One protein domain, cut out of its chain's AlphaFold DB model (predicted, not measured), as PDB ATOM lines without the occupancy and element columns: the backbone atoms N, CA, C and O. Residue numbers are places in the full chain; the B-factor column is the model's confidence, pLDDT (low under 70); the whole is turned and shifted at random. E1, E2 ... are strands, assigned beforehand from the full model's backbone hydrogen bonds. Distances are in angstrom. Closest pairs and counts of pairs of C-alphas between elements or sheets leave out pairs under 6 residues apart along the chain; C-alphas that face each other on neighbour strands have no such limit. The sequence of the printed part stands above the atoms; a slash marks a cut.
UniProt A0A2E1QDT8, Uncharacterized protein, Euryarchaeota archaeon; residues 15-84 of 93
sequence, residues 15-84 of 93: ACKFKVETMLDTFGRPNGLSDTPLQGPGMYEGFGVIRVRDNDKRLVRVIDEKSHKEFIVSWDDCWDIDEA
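What this domain is: This is residues 15 to 84 of the 93 residues of an uncharacterized protein of Euryarchaeota archaeon (UniProt A0A2E1QDT8). One strongly twisted antiparallel sheet of five strands is folded back on itself: a long, bent hairpin of E1 and E2 runs through most of the length, and at its far end from the other strands a wide loop, residues 26 to 37, links the two. Toward the other end E2 bends and acts as the hinge, with E3 and E4 in one leaf facing E1 and E5 in the other. The printed part has 70 residues, with no named helix and five named strands, E1 to E5 along the chain; the sheet's order is E4, E3, E2, E1, E5, and the class is all strand. The whole is compact, with a radius of gyration of the C-alphas of 12.4 A, yet elongated, spanning 37 by 23 by 17 A.

Where its parts are: E1 is residues 15 to 25, 24.6 A from its first C-alpha at (172.590, 211.381, 134.042) to its last, and it bends by 80 degrees at residue 22. E2, residues 38 to 54, is the longest strand, 30.8 A, and bends by 95 degrees at residue 49; its C-alpha 38 is at (174.590, 220.613, 160.446). E3 is residues 59 to 64, 15.2 A, and E4 is residues 70 to 74, 13.2 A. E5, residues 78 to 83, is 14.1 A long and ends with C-alpha 83 at (170.984, 209.339, 128.346).

How they stand to each other: E1, E2, E3 and E4 form a meander, each strand the antiparallel neighbour of the one before. E1 and E2 are a hairpin at 152 degrees between directions; N 16 and O 48 are 3.0 A apart, and N 24 and O 40 are 2.8 A apart, both within hydrogen-bond range. E2 and E3 are a hairpin, with N 51 and O 61 within range at 2.8 A. E3 and E4 are a hairpin at 143 degrees, with N 62 and O 71 at 2.9 A. E5 is antiparallel to E1 at 135 degrees, with N 17 and O 79 at 2.9 A. E4 and E5 are the edge strands and meet only through their link. In this folded sheet, one sheet bent back into two leaves, E4 and E3 face E1 and E5 with 27 pairs of C-alphas within 11 A; the closest C-alphas of E1 and E4, those of Val 20 and Val 73, are 6.1 A apart. E3 and E5 are apart.

The domain as a whole: The two C-alphas farthest apart, those of Asp 35 and Asp 56, are 39.3 A apart, while the first and last printed C-alphas, 15 and 84, are 5.4 A apart. The printed part has no cut. The link from E1 to E2, 12 residues, is long; the other three are tight. The mean pLDDT of the printed part is 93.6, and residues 33 to 34 are under 70.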
ATOM      1  N   ALA A  15     172.752 211.367 132.600       96.75
ATOM      2  CA  ALA A  15     172.590 211.381 134.042       96.75
ATOM      3  C   ALA A  15     173.179 210.112 134.648       96.75
ATOM      4  O   ALA A  15     173.337 209.093 133.975       96.75
ATOM      5  N   CYS A  16     173.528 210.185 135.924       97.12
ATOM      6  CA  CYS A  16     174.024 209.042 136.671       97.12
ATOM      7  C   CYS A  16     173.608 209.129 138.133       97.12
ATOM      8  O   CYS A  16     173.338 210.209 138.674       97.12
ATOM      9  N   LYS A  17     173.603 207.974 138.794       97.62
ATOM     10  CA  LYS A  17     173.699 207.936 140.249       97.62
ATOM     11  C   LYS A  17     175.145 208.185 140.646       97.62
ATOM     12  O   LYS A  17     176.068 207.816 139.915       97.62
ATOM     13  N   PHE A  18     175.336 208.843 141.776       97.88
ATOM     14  CA  PHE A  18     176.659 209.227 142.237       97.88
ATOM     15  C   PHE A  18     176.753 209.207 143.757       97.88
ATOM     16  O   PHE A  18     175.744 209.300 144.461       97.88
ATOM     17  N   LYS A  19     177.987 209.134 144.255       97.94
ATOM     18  CA  LYS A  19     178.313 209.199 145.675       97.94
ATOM     19  C   LYS A  19     179.419 210.221 145.922       97.94
ATOM     20  O   LYS A  19     180.404 210.249 145.200       97.94
ATOM     21  N   VAL A  20     179.272 211.075 146.933       97.44
ATOM     22  CA  VAL A  20     180.251 212.134 147.230       97.44
ATOM     23  C   VAL A  20     180.319 212.434 148.723       97.44
ATOM     24  O   VAL A  20     179.305 212.395 149.416       97.44
ATOM     25  N   GLU A  21     181.510 212.747 149.226       96.75
ATOM     26  CA  GLU A  21     181.674 213.264 150.586       96.75
ATOM     27  C   GLU A  21     181.358 214.764 150.612       96.75
ATOM     28  O   GLU A  21     181.939 215.555 149.868       96.75
ATOM     29  N   THR A  22     180.409 215.171 151.453       95.44
ATOM     30  CA  THR A  22     180.006 216.576 151.584       95.44
ATOM     31  C   THR A  22     179.457 216.876 152.977       95.44
ATOM     32  O   THR A  22     179.251 215.981 153.794       95.44
ATOM     33  N   MET A  23     179.222 218.153 153.269       94.44
ATOM     34  CA  MET A  23     178.583 218.580 154.512       94.44
ATOM     35  C   MET A  23     177.090 218.257 154.478       94.44
ATOM     36  O   MET A  23     176.348 218.788 153.644       94.44
ATOM     37  N   LEU A  24     176.655 217.420 155.419       94.38
ATOM     38  CA  LEU A  24     175.270 217.000 155.570       94.38
ATOM     39  C   LEU A  24     174.582 217.712 156.731       94.38
ATOM     40  O   LEU A  24     175.185 218.033 157.764       94.38
ATOM     41  N   ASP A  25     173.290 217.948 156.543       92.88
ATOM     42  CA  ASP A  25     172.377 218.336 157.606       92.88
ATOM     43  C   ASP A  25     171.927 217.118 158.435       92.88
ATOM     44  O   ASP A  25     172.246 215.972 158.117       92.88
ATOM     45  N   THR A  26     171.161 217.351 159.502       91.75
ATOM     46  CA  THR A  26     170.612 216.277 160.356       91.75
ATOM     47  C   THR A  26     169.653 215.315 159.648       91.75
ATOM     48  O   THR A  26     169.241 214.322 160.244       91.75
ATOM     49  N   PHE A  27     169.264 215.596 158.403       90.75
ATOM     50  CA  PHE A  27     168.439 214.725 157.566       90.75
ATOM     51  C   PHE A  27     169.262 213.998 156.490       90.75
ATOM     52  O   PHE A  27     168.682 213.354 155.617       90.75
ATOM     53  N   GLY A  28     170.598 214.093 156.526       89.50
ATOM     54  CA  GLY A  28     171.486 213.463 155.548       89.50
ATOM     55  C   GLY A  28     171.461 214.128 154.170       89.50
ATOM     56  O   GLY A  28     171.856 213.511 153.182       89.50
ATOM     57  N   ARG A  29     170.969 215.368 154.071       91.31
ATOM     58  CA  ARG A  29     170.900 216.120 152.812       91.31
ATOM     59  C   ARG A  29     172.097 217.060 152.700       91.31
ATOM     60  O   ARG A  29     172.553 217.577 153.723       91.31
ATOM     61  N   PRO A  30     172.566 217.359 151.478       91.62
ATOM     62  CA  PRO A  30     173.548 218.410 151.275       91.62
ATOM     63  C   PRO A  30     173.047 219.729 151.865       91.62
ATOM     64  O   PRO A  30     171.900 220.123 151.648       91.62
ATOM     65  N   ASN A  31     173.910 220.418 152.606       85.94
ATOM     66  CA  ASN A  31     173.558 221.631 153.340       85.94
ATOM     67  C   ASN A  31     172.900 222.704 152.440       85.94
ATOM     68  O   ASN A  31     173.534 223.253 151.540       85.94
ATOM     69  N   GLY A  32     171.624 223.020 152.668       74.81
ATOM     70  CA  GLY A  32     170.847 223.916 151.795       74.81
ATOM     71  C   GLY A  32     170.491 225.270 152.410       74.81
ATOM     72  O   GLY A  32     170.645 226.295 151.754       74.81
ATOM     73  N   LEU A  33     170.020 225.278 153.660       67.75
ATOM     74  CA  LEU A  33     169.457 226.450 154.339       67.75
ATOM     75  C   LEU A  33     169.956 226.526 155.788       67.75
ATOM     76  O   LEU A  33     170.255 225.496 156.391       67.75
ATOM     77  N   SER A  34     170.020 227.740 156.344       66.88
ATOM     78  CA  SER A  34     170.524 228.025 157.700       66.88
ATOM     79  C   SER A  34     169.728 227.357 158.818       66.88
ATOM     80  O   SER A  34     170.262 227.128 159.899       66.88
ATOM     81  N   ASP A  35     168.457 227.058 158.562       77.56
ATOM     82  CA  ASP A  35     167.500 226.705 159.613       77.56
ATOM     83  C   ASP A  35     167.551 225.216 159.977       77.56
ATOM     84  O   ASP A  35     166.930 224.787 160.949       77.56
ATOM     85  N   THR A  36     168.295 224.414 159.207       84.50
ATOM     86  CA  THR A  36     168.543 223.007 159.530       84.50
ATOM     87  C   THR A  36     169.941 222.854 160.130       84.50
ATOM     88  O   THR A  36     170.919 223.236 159.482       84.50
ATOM     89  N   PRO A  37     170.072 222.278 161.339       88.81
ATOM     90  CA  PRO A  37     171.375 222.042 161.944       88.81
ATOM     91  C   PRO A  37     172.276 221.160 161.069       88.81
ATOM     92  O   PRO A  37     171.816 220.226 160.407       88.81
ATOM     93  N   LEU A  38     173.579 221.442 161.097       91.44
ATOM     94  CA  LEU A  38     174.590 220.613 160.446       91.44
ATOM     95  C   LEU A  38     174.883 219.375 161.297       91.44
ATOM     96  O   LEU A  38     175.076 219.484 162.507       91.44
ATOM     97  N   GLN A  39     174.971 218.215 160.649       92.25
ATOM     98  CA  GLN A  39     175.451 216.981 161.270       92.25
ATOM     99  C   GLN A  39     176.971 216.827 161.104       92.25
ATOM    100  O   GLN A  39     177.632 216.301 161.996       92.25
ATOM    101  N   GLY A  40     177.525 217.326 159.992       93.06
ATOM    102  CA  GLY A  40     178.957 217.288 159.687       93.06
ATOM    103  C   GLY A  40     179.257 216.685 158.310       93.06
ATOM    104  O   GLY A  40     178.337 216.499 157.514       93.06
ATOM    105  N   PRO A  41     180.536 216.398 158.009       95.94
ATOM    106  CA  PRO A  41     180.924 215.667 156.807       95.94
ATOM    107  C   PRO A  41     180.305 214.266 156.780       95.94
ATOM    108  O   PRO A  41     180.267 213.576 157.801       95.94
ATOM    109  N   GLY A  42     179.837 213.835 155.614       96.31
ATOM    110  CA  GLY A  42     179.294 212.500 155.410       96.31
ATOM    111  C   GLY A  42     179.144 212.147 153.935       96.31
ATOM    112  O   GLY A  42     179.297 212.991 153.052       96.31
ATOM    113  N   MET A  43     178.834 210.878 153.672       97.06
ATOM    114  CA  MET A  43     178.610 210.390 152.313       97.06
ATOM    115  C   MET A  43     177.178 210.677 151.869       97.06
ATOM    116  O   MET A  43     176.225 210.199 152.482       97.06
ATOM    117  N   TYR A  44     177.045 211.417 150.776       96.69
ATOM    118  CA  TYR A  44     175.793 211.662 150.081       96.69
ATOM    119  C   TYR A  44     175.689 210.768 148.850       96.69
ATOM    120  O   TYR A  44     176.649 210.669 148.087       96.69
ATOM    121  N   GLU A  45     174.524 210.160 148.641       97.81
ATOM    122  CA  GLU A  45     174.186 209.458 147.402       97.81
ATOM    123  C   GLU A  45     173.030 210.184 146.711       97.81
ATOM    124  O   GLU A  45     171.986 210.448 147.318       97.81
ATOM    125  N   GLY A  46     173.242 210.527 145.445       96.62
ATOM    126  CA  GLY A  46     172.340 211.356 144.656       96.62
ATOM    127  C   GLY A  46     172.147 210.827 143.241       96.62
ATOM    128  O   GLY A  46     172.765 209.847 142.818       96.62
ATOM    129  N   PHE A  47     171.262 211.494 142.514       97.31
ATOM    130  CA  PHE A  47     171.030 211.274 141.091       97.31
ATOM    131  C   PHE A  47     171.028 212.631 140.409       97.31
ATOM    132  O   PHE A  47     170.413 213.577 140.902       97.31
ATOM    133  N   GLY A  48     171.740 212.749 139.296       96.69
ATOM    134  CA  GLY A  48     171.894 214.043 138.663       96.69
ATOM    135  C   GLY A  48     172.424 213.979 137.246       96.69
ATOM    136  O   GLY A  48     172.890 212.942 136.775       96.69
ATOM    137  N   VAL A  49     172.361 215.127 136.578       96.94
ATOM    138  CA  VAL A  49     172.803 215.285 135.191       96.94
ATOM    139  C   VAL A  49     174.283 215.651 135.158       96.94
ATOM    140  O   VAL A  49     174.735 216.560 135.860       96.94
ATOM    141  N   ILE A  50     175.049 214.959 134.321       96.12
ATOM    142  CA  ILE A  50     176.468 215.214 134.094       96.12
ATOM    143  C   ILE A  50     176.604 216.486 133.255       96.12
ATOM    144  O   ILE A  50     176.227 216.528 132.086       96.12
ATOM    145  N   ARG A  51     177.181 217.531 133.850       94.81
ATOM    146  CA  ARG A  51     177.401 218.828 133.201       94.81
ATOM    147  C   ARG A  51     178.740 218.897 132.475       94.81
ATOM    148  O   ARG A  51     178.836 219.463 131.392       94.81
ATOM    149  N   VAL A  52     179.791 218.382 133.110       94.12
ATOM    150  CA  VAL A  52     181.167 218.420 132.595       94.12
ATOM    151  C   VAL A  52     181.854 217.108 132.936       94.12
ATOM    152  O   VAL A  52     181.740 216.631 134.062       94.12
ATOM    153  N   ARG A  53     182.610 216.556 131.987       93.88
ATOM    154  CA  ARG A  53     183.464 215.383 132.186       93.88
ATOM    155  C   ARG A  53     184.917 215.764 131.916       93.88
ATOM    156  O   ARG A  53     185.226 216.254 130.833       93.88
ATOM    157  N   ASP A  54     185.786 215.520 132.889       94.25
ATOM    158  CA  ASP A  54     187.236 215.669 132.779       94.25
ATOM    159  C   ASP A  54     187.858 214.278 132.587       94.25
ATOM    160  O   ASP A  54     187.841 213.446 133.499       94.25
ATOM    161  N   ASN A  55     188.362 214.017 131.378       92.56
ATOM    162  CA  ASN A  55     188.959 212.729 131.016       92.56
ATOM    163  C   ASN A  55     190.340 212.521 131.642       92.56
ATOM    164  O   ASN A  55     190.691 211.386 131.954       92.56
ATOM    165  N   ASP A  56     191.106 213.596 131.842       94.38
ATOM    166  CA  ASP A  56     192.482 213.508 132.335       94.38
ATOM    167  C   ASP A  56     192.489 213.172 133.825       94.38
ATOM    168  O   ASP A  56     193.280 212.351 134.290       94.38
ATOM    169  N   LYS A  57     191.573 213.786 134.582       95.69
ATOM    170  CA  LYS A  57     191.455 213.582 136.032       95.69
ATOM    171  C   LYS A  57     190.448 212.512 136.432       95.69
ATOM    172  O   LYS A  57     190.360 212.207 137.615       95.69
ATOM    173  N   ARG A  58     189.691 211.958 135.476       96.44
ATOM    174  CA  ARG A  58     188.584 211.016 135.728       96.44
ATOM    175  C   ARG A  58     187.569 211.568 136.735       96.44
ATOM    176  O   ARG A  58     187.137 210.879 137.658       96.44
ATOM    177  N   LEU A  59     187.190 212.831 136.544       96.94
ATOM    178  CA  LEU A  59     186.184 213.515 137.356       96.94
ATOM    179  C   LEU A  59     184.977 213.890 136.499       96.94
ATOM    180  O   LEU A  59     185.093 214.154 135.298       96.94
ATOM    181  N   VAL A  60     183.809 213.953 137.124       96.62
ATOM    182  CA  VAL A  60     182.604 214.544 136.548       96.62
ATOM    183  C   VAL A  60     182.051 215.614 137.465       96.62
ATOM    184  O   VAL A  60     182.146 215.534 138.686       96.62
ATOM    185  N   ARG A  61     181.451 216.629 136.857       97.56
ATOM    186  CA  ARG A  61     180.597 217.586 137.540       97.56
ATOM    187  C   ARG A  61     179.151 217.182 137.314       97.56
ATOM    188  O   ARG A  61     178.699 217.210 136.171       97.56
ATOM    189  N   VAL A  62     178.445 216.855 138.387       97.38
ATOM    190  CA  VAL A  62     177.036 216.450 138.358       97.38
ATOM    191  C   VAL A  62     176.187 217.545 138.990       97.38
ATOM    192  O   VAL A  62     176.536 218.045 140.058       97.38
ATOM    193  N   ILE A  63     175.091 217.928 138.332       97.00
ATOM    194  CA  ILE A  63     174.024 218.733 138.932       97.00
ATOM    195  C   ILE A  63     173.022 217.759 139.541       97.00
ATOM    196  O   ILE A  63     172.339 217.040 138.810       97.00
ATOM    197  N   ASP A  64     172.943 217.738 140.864       96.69
ATOM    198  CA  ASP A  64     172.008 216.889 141.594       96.69
ATOM    199  C   ASP A  64     170.555 217.326 141.376       96.69
ATOM    200  O   ASP A  64     170.231 218.513 141.439       96.69
ATOM    201  N   GLU A  65     169.668 216.361 141.151       95.06
ATOM    202  CA  GLU A  65     168.252 216.605 140.876       95.06
ATOM    203  C   GLU A  65     167.532 217.208 142.093       95.06
ATOM    204  O   GLU A  65     166.725 218.121 141.945       95.06
ATOM    205  N   LYS A  66     167.831 216.722 143.305       92.56
ATOM    206  CA  LYS A  66     167.066 217.060 144.518       92.56
ATOM    207  C   LYS A  66     167.524 218.354 145.175       92.56
ATOM    208  O   LYS A  66     166.709 219.126 145.671       92.56
ATOM    209  N   SER A  67     168.834 218.555 145.254       92.06
ATOM    210  CA  SER A  67     169.444 219.718 145.902       92.06
ATOM    211  C   SER A  67     169.773 220.843 144.924       92.06
ATOM    212  O   SER A  67     170.069 221.950 145.374       92.06
ATOM    213  N   HIS A  68     169.755 220.570 143.613       92.69
ATOM    214  CA  HIS A  68     170.187 221.483 142.548       92.69
ATOM    215  C   HIS A  68     171.626 222.004 142.711       92.69
ATOM    216  O   HIS A  68     172.011 223.007 142.108       92.69
ATOM    217  N   LYS A  69     172.438 221.328 143.530       94.06
ATOM    218  CA  LYS A  69     173.849 221.653 143.748       94.06
ATOM    219  C   LYS A  69     174.732 220.924 142.752       94.06
ATOM    220  O   LYS A  69     174.383 219.866 142.235       94.06
ATOM    221  N   GLU A  70     175.911 221.493 142.534       96.94
ATOM    222  CA  GLU A  70     176.961 220.845 141.763       96.94
ATOM    223  C   GLU A  70     177.912 220.082 142.680       96.94
ATOM    224  O   GLU A  70     178.401 220.626 143.672       96.94
ATOM    225  N   PHE A  71     178.227 218.849 142.296       97.50
ATOM    226  CA  PHE A  71     179.238 218.027 142.948       97.50
ATOM    227  C   PHE A  71     180.311 217.625 141.946       97.50
ATOM    228  O   PHE A  71     180.015 217.350 140.784       97.50
ATOM    229  N   ILE A  72     181.562 217.600 142.405       97.62
ATOM    230  CA  ILE A  72     182.674 217.010 141.662       97.62
ATOM    231  C   ILE A  72     182.852 215.596 142.193       97.62
ATOM    232  O   ILE A  72     183.114 215.418 143.380       97.62
ATOM    233  N   VAL A  73     182.675 214.611 141.321       97.69
ATOM    234  CA  VAL A  73     182.624 213.197 141.690       97.69
ATOM    235  C   VAL A  73     183.624 212.410 140.852       97.69
ATOM    236  O   VAL A  73     183.819 212.705 139.670       97.69
ATOM    237  N   SER A  74     184.280 211.426 141.468       97.25
ATOM    238  CA  SER A  74     185.108 210.466 140.740       97.25
ATOM    239  C   SER A  74     184.244 209.637 139.798       97.25
ATOM    240  O   SER A  74     183.106 209.298 140.118       97.25
ATOM    241  N   TRP A  75     184.787 209.256 138.645       96.19
ATOM    242  CA  TRP A  75     184.116 208.292 137.770       96.19
ATOM    243  C   TRP A  75     183.819 206.973 138.483       96.19
ATOM    244  O   TRP A  75     182.807 206.344 138.193       96.19
ATOM    245  N   ASP A  76     184.689 206.584 139.415       96.38
ATOM    246  CA  ASP A  76     184.571 205.329 140.156       96.38
ATOM    247  C   ASP A  76     183.417 205.371 141.182       96.38
ATOM    248  O   ASP A  76     182.923 204.327 141.598       96.38
ATOM    249  N   ASP A  77     182.946 206.574 141.530       97.69
ATOM    250  CA  ASP A  77     181.811 206.820 142.427       97.69
ATOM    251  C   ASP A  77     180.517 207.150 141.657       97.69
ATOM    252  O   ASP A  77     179.586 207.737 142.214       97.69
ATOM    253  N   CYS A  78     180.447 206.800 140.368       97.25
ATOM    254  CA  CYS A  78     179.274 206.990 139.518       97.25
ATOM    255  C   CYS A  78     178.807 205.664 138.905       97.25
ATOM    256  O   CYS A  78     179.614 204.848 138.466       97.25
ATOM    257  N   TRP A  79     177.493 205.459 138.833       97.00
ATOM    258  CA  TRP A  79     176.881 204.249 138.276       97.00
ATOM    259  C   TRP A  79     175.513 204.547 137.658       97.00
ATOM    260  O   TRP A  79     175.014 205.670 137.737       97.00
ATOM    261  N   ASP A  80     174.914 203.540 137.016       96.25
ATOM    262  CA  ASP A  80     173.632 203.654 136.307       96.25
ATOM    263  C   ASP A  80     173.607 204.853 135.342       96.25
ATOM    264  O   ASP A  80     172.692 205.674 135.362       96.25
ATOM    265  N   ILE A  81     174.661 204.985 134.530       96.12
ATOM    266  CA  ILE A  81     174.806 206.093 133.583       96.12
ATOM    267  C   ILE A  81     173.870 205.850 132.398       96.12
ATOM    268  O   ILE A  81     173.949 204.801 131.749       96.12
ATOM    269  N   ASP A  82     173.019 206.820 132.078       95.44
ATOM    270  CA  ASP A  82     172.144 206.757 130.906       95.44
ATOM    271  C   ASP A  82     171.926 208.125 130.259       95.44
ATOM    272  O   ASP A  82     172.245 209.160 130.848       95.44
ATOM    273  N   GLU A  83     171.413 208.118 129.030       94.69
ATOM    274  CA  GLU A  83     170.984 209.339 128.346       94.69
ATOM    275  C   GLU A  83     169.842 210.002 129.135       94.69
ATOM    276  O   GLU A  83     168.948 209.333 129.654       94.69
ATOM    277  N   ALA A  84     169.916 211.322 129.280       92.19
ATOM    278  CA  ALA A  84     168.982 212.109 130.067       92.19
ATOM    279  C   ALA A  84     168.174 213.038 129.166       92.19
ATOM    280  O   ALA A  84     168.731 213.800 128.377       92.19
TER     281      ALA A  84